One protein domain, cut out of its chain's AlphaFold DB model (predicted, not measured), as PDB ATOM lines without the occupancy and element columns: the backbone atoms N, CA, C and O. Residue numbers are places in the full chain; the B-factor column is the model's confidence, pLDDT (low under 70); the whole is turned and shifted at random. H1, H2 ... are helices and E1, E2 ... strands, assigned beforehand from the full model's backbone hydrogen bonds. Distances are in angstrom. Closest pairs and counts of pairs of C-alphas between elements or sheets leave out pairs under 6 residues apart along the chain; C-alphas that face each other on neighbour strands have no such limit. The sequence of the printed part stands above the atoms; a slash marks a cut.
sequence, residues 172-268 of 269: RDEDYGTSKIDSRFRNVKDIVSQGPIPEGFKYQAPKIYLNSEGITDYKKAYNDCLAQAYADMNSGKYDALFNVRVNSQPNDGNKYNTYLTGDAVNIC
ATOM      1  N   ARG A 172     212.278 161.123 217.022       58.12
ATOM      2  CA  ARG A 172     211.649 162.068 217.955       58.12
ATOM      3  C   ARG A 172     210.121 162.031 217.851       58.12
ATOM      4  O   ARG A 172     209.444 161.985 218.873       58.12
ATOM      5  N   ASP A 173     209.574 162.028 216.637       63.34
ATOM      6  CA  ASP A 173     208.124 161.973 216.408       63.34
ATOM      7  C   ASP A 173     207.515 160.623 216.876       63.34
ATOM      8  O   ASP A 173     206.418 160.604 217.444       63.34
ATOM      9  N   GLU A 174     208.232 159.499 216.731       67.75
ATOM     10  CA  GLU A 174     207.848 158.191 217.302       67.75
ATOM     11  C   GLU A 174     207.875 158.187 218.845       67.75
ATOM     12  O   GLU A 174     206.946 157.689 219.498       67.75
ATOM     13  N   ASP A 175     208.905 158.792 219.437       65.12
ATOM     14  CA  ASP A 175     209.067 158.927 220.887       65.12
ATOM     15  C   ASP A 175     207.948 159.802 221.485       65.12
ATOM     16  O   ASP A 175     207.341 159.456 222.505       65.12
ATOM     17  N   TYR A 176     207.561 160.887 220.801       63.81
ATOM     18  CA  TYR A 176     206.389 161.695 221.162       63.81
ATOM     19  C   TYR A 176     205.085 160.888 221.134       63.81
ATOM     20  O   TYR A 176     204.238 161.066 222.014       63.81
ATOM     21  N   GLY A 177     204.917 159.987 220.161       63.12
ATOM     22  CA  GLY A 177     203.722 159.149 220.030       63.12
ATOM     23  C   GLY A 177     203.557 158.103 221.139       63.12
ATOM     24  O   GLY A 177     202.426 157.745 221.477       63.12
ATOM     25  N   THR A 178     204.661 157.630 221.724       63.91
ATOM     26  CA  THR A 178     204.680 156.534 222.712       63.91
ATOM     27  C   THR A 178     204.879 156.992 224.161       63.91
ATOM     28  O   THR A 178     204.574 156.243 225.091       63.91
ATOM     29  N   SER A 179     205.340 158.224 224.373       62.19
ATOM     30  CA  SER A 179     205.660 158.764 225.697       62.19
ATOM     31  C   SER A 179     204.441 159.154 226.552       62.19
ATOM     32  O   SER A 179     203.347 159.478 226.077       62.19
ATOM     33  N   LYS A 180     204.651 159.200 227.876       66.00
ATOM     34  CA  LYS A 180     203.683 159.720 228.868       66.00
ATOM     35  C   LYS A 180     203.642 161.253 228.941       66.00
ATOM     36  O   LYS A 180     203.097 161.796 229.898       66.00
ATOM     37  N   ILE A 181     204.204 161.950 227.954       69.50
ATOM     38  CA  ILE A 181     204.242 163.412 227.943       69.50
ATOM     39  C   ILE A 181     202.812 163.973 227.939       69.50
ATOM     40  O   ILE A 181     201.917 163.469 227.239       69.50
ATOM     41  N   ASP A 182     202.622 165.034 228.730       67.00
ATOM     42  CA  ASP A 182     201.412 165.856 228.769       67.00
ATOM     43  C   ASP A 182     200.961 166.214 227.340       67.00
ATOM     44  O   ASP A 182     201.752 166.630 226.488       67.00
ATOM     45  N   SER A 183     199.668 166.032 227.066       67.06
ATOM     46  CA  SER A 183     199.083 166.189 225.732       67.06
ATOM     47  C   SER A 183     199.335 167.564 225.112       67.06
ATOM     48  O   SER A 183     199.360 167.674 223.886       67.06
ATOM     49  N   ARG A 184     199.588 168.593 225.930       67.25
ATOM     50  CA  ARG A 184     199.924 169.950 225.476       67.25
ATOM     51  C   ARG A 184     201.238 170.030 224.698       67.25
ATOM     52  O   ARG A 184     201.395 170.954 223.907       67.25
ATOM     53  N   PHE A 185     202.159 169.087 224.895       66.44
ATOM     54  CA  PHE A 185     203.477 169.094 224.253       66.44
ATOM     55  C   PHE A 185     203.593 168.131 223.065       66.44
ATOM     56  O   PHE A 185     204.522 168.260 222.280       66.44
ATOM     57  N   ARG A 186     202.637 167.211 222.874       61.47
ATOM     58  CA  ARG A 186     202.725 166.143 221.854       61.47
ATOM     59  C   ARG A 186     202.803 166.631 220.406       61.47
ATOM     60  O   ARG A 186     203.328 165.919 219.563       61.47
ATOM     61  N   ASN A 187     202.286 167.826 220.121       57.56
ATOM     62  CA  ASN A 187     202.254 168.401 218.769       57.56
ATOM     63  C   ASN A 187     203.110 169.671 218.638       57.56
ATOM     64  O   ASN A 187     203.036 170.361 217.621       57.56
ATOM     65  N   VAL A 188     203.875 170.023 219.674       60.03
ATOM     66  CA  VAL A 188     204.695 171.236 219.680       60.03
ATOM     67  C   VAL A 188     206.116 170.835 219.322       60.03
ATOM     68  O   VAL A 188     206.815 170.223 220.125       60.03
ATOM     69  N   LYS A 189     206.541 171.172 218.102       61.34
ATOM     70  CA  LYS A 189     207.946 171.041 217.709       61.34
ATOM     71  C   LYS A 189     208.769 172.105 218.434       61.34
ATOM     72  O   LYS A 189     208.314 173.235 218.589       61.34
ATOM     73  N   ASP A 190     209.965 171.712 218.859       69.44
ATOM     74  CA  ASP A 190     211.010 172.585 219.392       69.44
ATOM     75  C   ASP A 190     210.575 173.401 220.624       69.44
ATOM     76  O   ASP A 190     210.482 174.628 220.619       69.44
ATOM     77  N   ILE A 191     210.279 172.693 221.716       79.12
ATOM     78  CA  ILE A 191     209.757 173.299 222.942       79.12
ATOM     79  C   ILE A 191     210.859 174.099 223.644       79.12
ATOM     80  O   ILE A 191     211.857 173.543 224.099       79.12
ATOM     81  N   VAL A 192     210.626 175.402 223.802       81.00
ATOM     82  CA  VAL A 192     211.438 176.311 224.622       81.00
ATOM     83  C   VAL A 192     210.525 176.933 225.675       81.00
ATOM     84  O   VAL A 192     209.578 177.645 225.340       81.00
ATOM     85  N   SER A 193     210.777 176.656 226.953       82.12
ATOM     86  CA  SER A 193     209.882 177.036 228.050       82.12
ATOM     87  C   SER A 193     210.633 177.601 229.252       82.12
ATOM     88  O   SER A 193     211.650 177.065 229.685       82.12
ATOM     89  N   GLN A 194     210.086 178.665 229.846       79.94
ATOM     90  CA  GLN A 194     210.561 179.213 231.125       79.94
ATOM     91  C   GLN A 194     210.118 178.368 232.333       79.94
ATOM     92  O   GLN A 194     210.616 178.561 233.440       79.94
ATOM     93  N   GLY A 195     209.158 177.461 232.138       75.50
ATOM     94  CA  GLY A 195     208.632 176.602 233.195       75.50
ATOM     95  C   GLY A 195     209.576 175.452 233.569       75.50
ATOM     96  O   GLY A 195     210.507 175.149 232.815       75.50
ATOM     97  N   PRO A 196     209.319 174.786 234.712       81.56
ATOM     98  CA  PRO A 196     210.076 173.614 235.136       81.56
ATOM     99  C   PRO A 196     209.939 172.455 234.150       81.56
ATOM    100  O   PRO A 196     208.959 172.383 233.406       81.56
ATOM    101  N   ILE A 197     210.909 171.536 234.183       83.12
ATOM    102  CA  ILE A 197     210.880 170.289 233.411       83.12
ATOM    103  C   ILE A 197     209.644 169.480 233.845       83.12
ATOM    104  O   ILE A 197     209.571 169.085 235.013       83.12
ATOM    105  N   PRO A 198     208.661 169.254 232.955       80.31
ATOM    106  CA  PRO A 198     207.466 168.499 233.293       80.31
ATOM    107  C   PRO A 198     207.734 166.989 233.253       80.31
ATOM    108  O   PRO A 198     208.737 166.524 232.707       80.31
ATOM    109  N   GLU A 199     206.810 166.207 233.813       79.50
ATOM    110  CA  GLU A 199     206.850 164.749 233.688       79.50
ATOM    111  C   GLU A 199     206.842 164.316 232.212       79.50
ATOM    112  O   GLU A 199     206.198 164.934 231.362       79.50
ATOM    113  N   GLY A 200     207.576 163.243 231.912       77.56
ATOM    114  CA  GLY A 200     207.796 162.769 230.542       77.56
ATOM    115  C   GLY A 200     209.063 163.318 229.882       77.56
ATOM    116  O   GLY A 200     209.404 162.862 228.797       77.56
ATOM    117  N   PHE A 201     209.798 164.215 230.546       83.69
ATOM    118  CA  PHE A 201     211.126 164.660 230.120       83.69
ATOM    119  C   PHE A 201     212.186 164.349 231.183       83.69
ATOM    120  O   PHE A 201     211.933 164.440 232.386       83.69
ATOM    121  N   LYS A 202     213.399 164.007 230.747       85.25
ATOM    122  CA  LYS A 202     214.574 163.785 231.593       85.25
ATOM    123  C   LYS A 202     215.636 164.814 231.287       85.25
ATOM    124  O   LYS A 202     216.054 164.978 230.144       85.25
ATOM    125  N   TYR A 203     216.114 165.443 232.351       85.31
ATOM    126  CA  TYR A 203     217.275 166.312 232.310       85.31
ATOM    127  C   TYR A 203     218.483 165.627 231.663       85.31
ATOM    128  O   TYR A 203     218.849 164.511 232.044       85.31
ATOM    129  N   GLN A 204     219.116 166.325 230.723       83.25
ATOM    130  CA  GLN A 204     220.354 165.901 230.082       83.25
ATOM    131  C   GLN A 204     221.531 166.771 230.529       83.25
ATOM    132  O   GLN A 204     222.496 166.248 231.083       83.25
ATOM    133  N   ALA A 205     221.481 168.079 230.261       72.75
ATOM    134  CA  ALA A 205     222.592 168.999 230.506       72.75
ATOM    135  C   ALA A 205     222.123 170.465 230.496       72.75
ATOM    136  O   ALA A 205     221.113 170.771 229.863       72.75
ATOM    137  N   PRO A 206     222.859 171.403 231.120       73.69
ATOM    138  CA  PRO A 206     222.558 172.819 230.986       73.69
ATOM    139  C   PRO A 206     223.061 173.343 229.631       73.69
ATOM    140  O   PRO A 206     224.072 172.877 229.098       73.69
ATOM    141  N   LYS A 207     222.374 174.342 229.080       75.88
ATOM    142  CA  LYS A 207     222.719 175.020 227.827       75.88
ATOM    143  C   LYS A 207     222.763 176.526 228.021       75.88
ATOM    144  O   LYS A 207     221.978 177.090 228.782       75.88
ATOM    145  N   ILE A 208     223.686 177.161 227.310       74.44
ATOM    146  CA  ILE A 208     223.868 178.609 227.280       74.44
ATOM    147  C   ILE A 208     224.023 179.005 225.815       74.44
ATOM    148  O   ILE A 208     224.891 178.477 225.124       74.44
ATOM    149  N   TYR A 209     223.186 179.931 225.367       73.00
ATOM    150  CA  TYR A 209     223.224 180.526 224.040       73.00
ATOM    151  C   TYR A 209     223.495 182.012 224.186       73.00
ATOM    152  O   TYR A 209     222.902 182.679 225.034       73.00
ATOM    153  N   LEU A 210     224.416 182.509 223.374       70.19
ATOM    154  CA  LEU A 210     224.910 183.876 223.429       70.19
ATOM    155  C   LEU A 210     224.586 184.548 222.102       70.19
ATOM    156  O   LEU A 210     224.811 183.954 221.043       70.19
ATOM    157  N   ASN A 211     224.070 185.773 222.140       65.75
ATOM    158  CA  ASN A 211     224.066 186.601 220.943       65.75
ATOM    159  C   ASN A 211     225.484 187.131 220.682       65.75
ATOM    160  O   ASN A 211     226.278 187.312 221.605       65.75
ATOM    161  N   SER A 212     225.799 187.400 219.419       54.38
ATOM    162  CA  SER A 212     227.009 188.140 219.060       54.38
ATOM    163  C   SER A 212     226.953 189.557 219.644       54.38
ATOM    164  O   SER A 212     225.886 190.185 219.655       54.38
ATOM    165  N   GLU A 213     228.089 190.057 220.133       56.81
ATOM    166  CA  GLU A 213     228.190 191.384 220.742       56.81
ATOM    167  C   GLU A 213     227.732 192.481 219.764       56.81
ATOM    168  O   GLU A 213     227.966 192.427 218.558       56.81
ATOM    169  N   GLY A 214     227.070 193.519 220.279       56.72
ATOM    170  CA  GLY A 214     226.821 194.734 219.499       56.72
ATOM    171  C   GLY A 214     225.458 194.877 218.826       56.72
ATOM    172  O   GLY A 214     225.294 195.769 217.992       56.72
ATOM    173  N   ILE A 215     224.463 194.081 219.217       62.59
ATOM    174  CA  ILE A 215     223.087 194.247 218.739       62.59
ATOM    175  C   ILE A 215     222.388 195.369 219.522       62.59
ATOM    176  O   ILE A 215     222.270 195.311 220.742       62.59
ATOM    177  N   THR A 216     221.891 196.388 218.818       67.00
ATOM    178  CA  THR A 216     221.151 197.524 219.403       67.00
ATOM    179  C   THR A 216     219.660 197.242 219.620       67.00
ATOM    180  O   THR A 216     218.983 197.999 220.311       67.00
ATOM    181  N   ASP A 217     219.144 196.140 219.066       74.38
ATOM    182  CA  ASP A 217     217.769 195.664 219.244       74.38
ATOM    183  C   ASP A 217     217.731 194.370 220.074       74.38
ATOM    184  O   ASP A 217     218.058 193.280 219.596       74.38
ATOM    185  N   TYR A 218     217.262 194.480 221.318       72.25
ATOM    186  CA  TYR A 218     217.091 193.346 222.226       72.25
ATOM    187  C   TYR A 218     216.252 192.204 221.627       72.25
ATOM    188  O   TYR A 218     216.548 191.031 221.865       72.25
ATOM    189  N   LYS A 219     215.227 192.512 220.819       78.44
ATOM    190  CA  LYS A 219     214.368 191.486 220.213       78.44
ATOM    191  C   LYS A 219     215.142 190.650 219.197       78.44
ATOM    192  O   LYS A 219     214.976 189.432 219.161       78.44
ATOM    193  N   LYS A 220     216.013 191.287 218.411       75.44
ATOM    194  CA  LYS A 220     216.913 190.593 217.486       75.44
ATOM    195  C   LYS A 220     217.908 189.713 218.249       75.44
ATOM    196  O   LYS A 220     218.001 188.528 217.961       75.44
ATOM    197  N   ALA A 221     218.541 190.253 219.291       69.88
ATOM    198  CA  ALA A 221     219.480 189.514 220.138       69.88
ATOM    199  C   ALA A 221     218.863 188.257 220.781       69.88
ATOM    200  O   ALA A 221     219.485 187.196 220.830       69.88
ATOM    201  N   TYR A 222     217.622 188.363 221.255       75.25
ATOM    202  CA  TYR A 222     216.876 187.227 221.791       75.25
ATOM    203  C   TYR A 222     216.550 186.178 220.715       75.25
ATOM    204  O   TYR A 222     216.730 184.982 220.947       75.25
ATOM    205  N   ASN A 223     216.118 186.614 219.528       75.56
ATOM    206  CA  ASN A 223     215.804 185.707 218.424       75.56
ATOM    207  C   ASN A 223     217.038 184.943 217.919       75.56
ATOM    208  O   ASN A 223     216.914 183.768 217.583       75.56
ATOM    209  N   ASP A 224     218.223 185.559 217.934       73.12
ATOM    210  CA  ASP A 224     219.475 184.886 217.563       73.12
ATOM    211  C   ASP A 224     219.838 183.771 218.559       73.12
ATOM    212  O   ASP A 224     220.286 182.692 218.163       73.12
ATOM    213  N   CYS A 225     219.586 183.984 219.857       70.56
ATOM    214  CA  CYS A 225     219.757 182.942 220.874       70.56
ATOM    215  C   CYS A 225     218.765 181.784 220.676       70.56
ATOM    216  O   CYS A 225     219.138 180.617 220.795       70.56
ATOM    217  N   LEU A 226     217.502 182.094 220.354       75.81
ATOM    218  CA  LEU A 226     216.488 181.079 220.062       75.81
ATOM    219  C   LEU A 226     216.834 180.261 218.814       75.81
ATOM    220  O   LEU A 226     216.685 179.044 218.831       75.81
ATOM    221  N   ALA A 227     217.329 180.903 217.754       72.75
ATOM    222  CA  ALA A 227     217.723 180.217 216.526       72.75
ATOM    223  C   ALA A 227     218.824 179.173 216.775       72.75
ATOM    224  O   ALA A 227     218.755 178.067 216.241       72.75
ATOM    225  N   GLN A 228     219.795 179.482 217.642       71.44
ATOM    226  CA  GLN A 228     220.820 178.521 218.059       71.44
ATOM    227  C   GLN A 228     220.220 177.335 218.830       71.44
ATOM    228  O   GLN A 228     220.548 176.186 218.538       71.44
ATOM    229  N   ALA A 229     219.301 177.593 219.766       66.31
ATOM    230  CA  ALA A 229     218.608 176.536 220.502       66.31
ATOM    231  C   ALA A 229     217.772 175.632 219.574       66.31
ATOM    232  O   ALA A 229     217.765 174.412 219.741       66.31
ATOM    233  N   TYR A 230     217.106 176.214 218.573       74.31
ATOM    234  CA  TYR A 230     216.364 175.473 217.552       74.31
ATOM    235  C   TYR A 230     217.276 174.643 216.650       74.31
ATOM    236  O   TYR A 230     216.928 173.512 216.322       74.31
ATOM    237  N   ALA A 231     218.454 175.143 216.277       66.19
ATOM    238  CA  ALA A 231     219.422 174.366 215.504       66.19
ATOM    239  C   ALA A 231     219.947 173.145 216.289       66.19
ATOM    240  O   ALA A 231     220.061 172.047 215.740       66.19
ATOM    241  N   ASP A 232     220.215 173.304 217.589       68.81
ATOM    242  CA  ASP A 232     220.623 172.193 218.454       68.81
ATOM    243  C   ASP A 232     219.510 171.128 218.591       68.81
ATOM    244  O   ASP A 232     219.802 169.935 218.498       68.81
ATOM    245  N   MET A 233     218.239 171.533 218.733       68.62
ATOM    246  CA  MET A 233     217.102 170.595 218.772       68.62
ATOM    247  C   MET A 233     216.867 169.897 217.430       68.62
ATOM    248  O   MET A 233     216.687 168.682 217.384       68.62
ATOM    249  N   ASN A 234     216.918 170.640 216.322       66.62
ATOM    250  CA  ASN A 234     216.703 170.089 214.982       66.62
ATOM    251  C   ASN A 234     217.842 169.165 214.524       66.62
ATOM    252  O   ASN A 234     217.622 168.297 213.688       66.62
ATOM    253  N   SER A 235     219.038 169.298 215.101       60.75
ATOM    254  CA  SER A 235     220.139 168.344 214.900       60.75
ATOM    255  C   SER A 235     220.066 167.111 215.812       60.75
ATOM    256  O   SER A 235     220.955 166.264 215.759       60.75
ATOM    257  N   GLY A 236     219.031 166.991 216.650       63.16
ATOM    258  CA  GLY A 236     218.814 165.833 217.518       63.16
ATOM    259  C   GLY A 236     219.733 165.771 218.739       63.16
ATOM    260  O   GLY A 236     219.890 164.705 219.331       63.16
ATOM    261  N   LYS A 237     220.370 166.884 219.135       70.69
ATOM    262  CA  LYS A 237     221.238 166.901 220.329       70.69
ATOM    263  C   LYS A 237     220.450 166.768 221.636       70.69
ATOM    264  O   LYS A 237     221.017 166.281 222.619       70.69
ATOM    265  N   TYR A 238     219.213 167.265 221.648       78.88
ATOM    266  CA  TYR A 238     218.225 167.139 222.721       78.88
ATOM    267  C   TYR A 238     216.815 167.460 222.186       78.88
ATOM    268  O   TYR A 238     216.690 168.063 221.118       78.88
ATOM    269  N   ASP A 239     215.760 167.107 222.926       74.88
ATOM    270  CA  ASP A 239     214.370 167.204 222.442       74.88
ATOM    271  C   ASP A 239     213.666 168.522 222.786       74.88
ATOM    272  O   ASP A 239     212.817 168.994 222.025       74.88
ATOM    273  N   ALA A 240     213.983 169.106 223.944       81.50
ATOM    274  CA  ALA A 240     213.380 170.349 224.423       81.50
ATOM    275  C   ALA A 240     214.306 171.129 225.371       81.50
ATOM    276  O   ALA A 240     215.259 170.586 225.934       81.50
ATOM    277  N   LEU A 241     213.994 172.410 225.575       80.75
ATOM    278  CA  LEU A 241     214.680 173.302 226.504       80.75
ATOM    279  C   LEU A 241     213.688 173.872 227.532       80.75
ATOM    280  O   LEU A 241     212.780 174.626 227.183       80.75
ATOM    281  N   PHE A 242     213.873 173.538 228.808       82.31
ATOM    282  CA  PHE A 242     213.046 174.025 229.925       82.31
ATOM    283  C   PHE A 242     213.868 174.892 230.886       82.31
ATOM    284  O   PHE A 242     215.068 175.077 230.686       82.31
ATOM    285  N   ASN A 243     213.236 175.453 231.922       77.12
ATOM    286  CA  ASN A 243     213.876 176.365 232.879       77.12
ATOM    287  C   ASN A 243     214.591 177.548 232.208       77.12
ATOM    288  O   ASN A 243     215.614 178.037 232.696       77.12
ATOM    289  N   VAL A 244     214.061 178.006 231.072       78.44
ATOM    290  CA  VAL A 244     214.728 179.022 230.268       78.44
ATOM    291  C   VAL A 244     214.754 180.355 231.003       78.44
ATOM    292  O   VAL A 244     213.729 180.860 231.460       78.44
ATOM    293  N   ARG A 245     215.940 180.953 231.077       76.06
ATOM    294  CA  ARG A 245     216.154 182.312 231.571       76.06
ATOM    295  C   ARG A 245     216.843 183.122 230.497       76.06
ATOM    296  O   ARG A 245     217.781 182.651 229.860       76.06
ATOM    297  N   VAL A 246     216.373 184.346 230.326       77.38
ATOM    298  CA  VAL A 246     216.978 185.318 229.427       77.38
ATOM    299  C   VAL A 246     217.532 186.422 230.296       77.38
ATOM    300  O   VAL A 246     216.791 187.046 231.052       77.38
ATOM    301  N   ASN A 247     218.832 186.644 230.197       74.38
ATOM    302  CA  ASN A 247     219.490 187.746 230.867       74.38
ATOM    303  C   ASN A 247     220.023 188.692 229.804       74.38
ATOM    304  O   ASN A 247     220.657 188.256 228.843       74.38
ATOM    305  N   SER A 248     219.782 189.983 229.991       69.62
ATOM    306  CA  SER A 248     220.426 191.032 229.213       69.62
ATOM    307  C   SER A 248     221.356 191.832 230.104       69.62
ATOM    308  O   SER A 248     221.008 192.213 231.222       69.62
ATOM    309  N   GLN A 249     222.554 192.091 229.598       62.69
ATOM    310  CA  GLN A 249     223.445 193.098 230.142       62.69
ATOM    311  C   GLN A 249     223.523 194.248 229.135       62.69
ATOM    312  O   GLN A 249     223.841 194.005 227.964       62.69
ATOM    313  N   PRO A 250     223.199 195.488 229.545       59.75
ATOM    314  CA  PRO A 250     223.514 196.646 228.729       59.75
ATOM    315  C   PRO A 250     225.037 196.733 228.601       59.75
ATOM    316  O   PRO A 250     225.752 196.674 229.599       59.75
ATOM    317  N   ASN A 251     225.516 196.835 227.368       64.62
ATOM    318  CA  ASN A 251     226.916 197.065 227.044       64.62
ATOM    319  C   ASN A 251     227.095 198.528 226.600       64.62
ATOM    320  O   ASN A 251     226.118 199.204 226.249       64.62
ATOM    321  N   ASP A 252     228.333 199.023 226.605       59.19
ATOM    322  CA  ASP A 252     228.639 200.399 226.213       59.19
ATOM    323  C   ASP A 252     228.076 200.724 224.813       59.19
ATOM    324  O   ASP A 252     228.237 199.973 223.846       59.19
ATOM    325  N   GLY A 253     227.385 201.865 224.701       60.62
ATOM    326  CA  GLY A 253     226.889 202.393 223.424       60.62
ATOM    327  C   GLY A 253     225.551 201.832 222.914       60.62
ATOM    328  O   GLY A 253     225.421 201.606 221.714       60.62
ATOM    329  N   ASN A 254     224.542 201.654 223.783       64.00
ATOM    330  CA  ASN A 254     223.183 201.174 223.432       64.00
ATOM    331  C   ASN A 254     223.139 199.756 222.830       64.00
ATOM    332  O   ASN A 254     222.216 199.414 222.088       64.00
ATOM    333  N   LYS A 255     224.138 198.928 223.137       64.19
ATOM    334  CA  LYS A 255     224.241 197.541 222.677       64.19
ATOM    335  C   LYS A 255     223.779 196.591 223.782       64.19
ATOM    336  O   LYS A 255     223.997 196.857 224.960       64.19
ATOM    337  N   TYR A 256     223.157 195.478 223.407       60.47
ATOM    338  CA  TYR A 256     222.692 194.448 224.332       60.47
ATOM    339  C   TYR A 256     223.506 193.167 224.156       60.47
ATOM    340  O   TYR A 256     223.563 192.604 223.059       60.47
ATOM    341  N   ASN A 257     224.072 192.681 225.259       65.38
ATOM    342  CA  ASN A 257     224.529 191.302 225.370       65.38
ATOM    343  C   ASN A 257     223.389 190.508 226.018       65.38
ATOM    344  O   ASN A 257     223.065 190.714 227.187       65.38
ATOM    345  N   THR A 258     222.749 189.641 225.246       64.31
ATOM    346  CA  THR A 258     221.671 188.755 225.678       64.31
ATOM    347  C   THR A 258     222.191 187.329 225.725       64.31
ATOM    348  O   THR A 258     222.751 186.823 224.756       64.31
ATOM    349  N   TYR A 259     221.954 186.652 226.841       75.06
ATOM    350  CA  TYR A 259     222.218 185.228 226.951       75.06
ATOM    351  C   TYR A 259     220.977 184.480 227.409       75.06
ATOM    352  O   TYR A 259     220.283 184.882 228.348       75.06
ATOM    353  N   LEU A 260     220.695 183.390 226.704       71.38
ATOM    354  CA  LEU A 260     219.614 182.464 226.989       71.38
ATOM    355  C   LEU A 260     220.220 181.225 227.632       71.38
ATOM    356  O   LEU A 260     221.015 180.521 227.017       71.38
ATOM    357  N   THR A 261     219.840 180.947 228.870       76.94
ATOM    358  CA  THR A 261     220.212 179.711 229.563       76.94
ATOM    359  C   THR A 261     219.000 178.812 229.680       76.94
ATOM    360  O   THR A 261     217.902 179.325 229.869       76.94
ATOM    361  N   GLY A 262     219.179 177.500 229.659       78.00
ATOM    362  CA  GLY A 262     218.105 176.555 229.948       78.00
ATOM    363  C   GLY A 262     218.637 175.152 230.189       78.00
ATOM    364  O   GLY A 262     219.824 174.888 230.014       78.00
ATOM    365  N   ASP A 263     217.743 174.254 230.566       74.69
ATOM    366  CA  ASP A 263     218.038 172.848 230.785       74.69
ATOM    367  C   ASP A 263     217.594 172.048 229.562       74.69
ATOM    368  O   ASP A 263     216.402 171.987 229.249       74.69
ATOM    369  N   ALA A 264     218.560 171.457 228.857       78.50
ATOM    370  CA  ALA A 264     218.286 170.532 227.768       78.50
ATOM    371  C   ALA A 264     217.758 169.219 228.340       78.50
ATOM    372  O   ALA A 264     218.305 168.679 229.311       78.50
ATOM    373  N   VAL A 265     216.702 168.706 227.721       78.50
ATOM    374  CA  VAL A 265     216.030 167.482 228.144       78.50
ATOM    375  C   VAL A 265     215.760 166.566 226.962       78.50
ATOM    376  O   VAL A 265     215.595 167.032 225.836       78.50
ATOM    377  N   ASN A 266     215.644 165.275 227.262       83.94
ATOM    378  CA  ASN A 266     215.156 164.263 226.331       83.94
ATOM    379  C   ASN A 266     213.823 163.697 226.799       83.94
ATOM    380  O   ASN A 266     213.513 163.723 227.992       83.94
ATOM    381  N   ILE A 267     213.055 163.153 225.872       76.88
ATOM    382  CA  ILE A 267     211.808 162.453 226.156       76.88
ATOM    383  C   ILE A 267     212.093 161.164 226.942       76.88
ATOM    384  O   ILE A 267     213.020 160.411 226.643       76.88
ATOM    385  N   CYS A 268     211.291 160.915 227.977       72.75
ATOM    386  CA  CYS A 268     211.275 159.661 228.722       72.75
ATOM    387  C   CYS A 268     210.219 158.706 228.168       72.75
ATOM    388  O   CYS A 268     209.061 159.098 227.996       72.75
TER     389      CYS A 268
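AT A GLANCE: This is residues 172 to 268 of the 269 residues of an uncharacterized protein of Lactobacillus tucceti DSM 20183 (UniProt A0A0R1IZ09). A long, narrow, twisted sheet of three strands is covered on one face by one long helix, H2, which runs slantwise over it, and together they make a rod. The tight turn of the hairpin E2 and E3 lies at one end of the rod; at the other, the short helix H1 grazes the sheet, and a long link leads from it to E1. The printed part has 97 residues, with two named helices and three named strands in the order H1, E1, H2, E2, E3; the sheet's order is E1, E3, E2, all antiparallel, and the class is mixed, helices and strands. The whole is only just compact, close to loose, with a radius of gyration of the C-alphas of 14.8 A and spans of 51 by 22 by 21 A.

IN THESE COORDINATES: Begin with E3, residues 255 to 267, the longest strand: from C-alpha 255 at (224.241, 197.541, 222.677) it runs 37.4 A to C-alpha 267 at (211.808, 162.453, 226.156). E2, residues 240 to 251, is 30.1 A long and bends by 71 degrees at residue 243. E1, residues 201 to 210, is 24.6 A long and bends by 70 degrees at residue 204. Find H2 at residues 218 to 234, 24.4 A long, and H1 at residues 172 to 178, starting from C-alpha 172 at (211.649, 162.068, 217.955).

HOW THE PARTS SIT: Look first at E3, the inner strand. It is antiparallel to the edge strand E1 at 163 degrees, with N 207 and O 262 2.8 A apart, within hydrogen-bond range. It is antiparallel to the edge strand E2 at 169 degrees, with N 249 and O 257 at 2.8 A. H2 is on the sheet at a height of 8.0 A, two layers, a sheet with a helix on one face. It lies over E1 and E3, and only just not over E2, on which 2 of its 17 C-alphas fall; its line and that of E1 stand at 43 degrees on the local plane. The closest C-alphas of H2 and E3 are those of Ala 221 and Thr 258, 6.0 A apart. E1, H2 and E2 form a split strand-helix-strand unit, two strands running the same way with E3 between them, and its crossover is right-handed. H1 only grazes the sheet; its closest C-alpha pair with E3 is Asp 175 and Ile 267, 6.9 A. H1 and H2 are apart. In both helices every O i to N i+4 pair is within hydrogen-bond range.

THE WHOLE: The C-alphas farthest apart are those of Thr 178 and Gly 253, at 51.0 A. The printed part has no cut. The link from H1 to E1, residues 179 to 200, is long; its residues 191 to 192 pair in parallel with residues 240 to 241 of E2. The mean pLDDT of the printed part is 71.1, and 44 residues are under 70, among them residues 172 to 190 and 248 to 258.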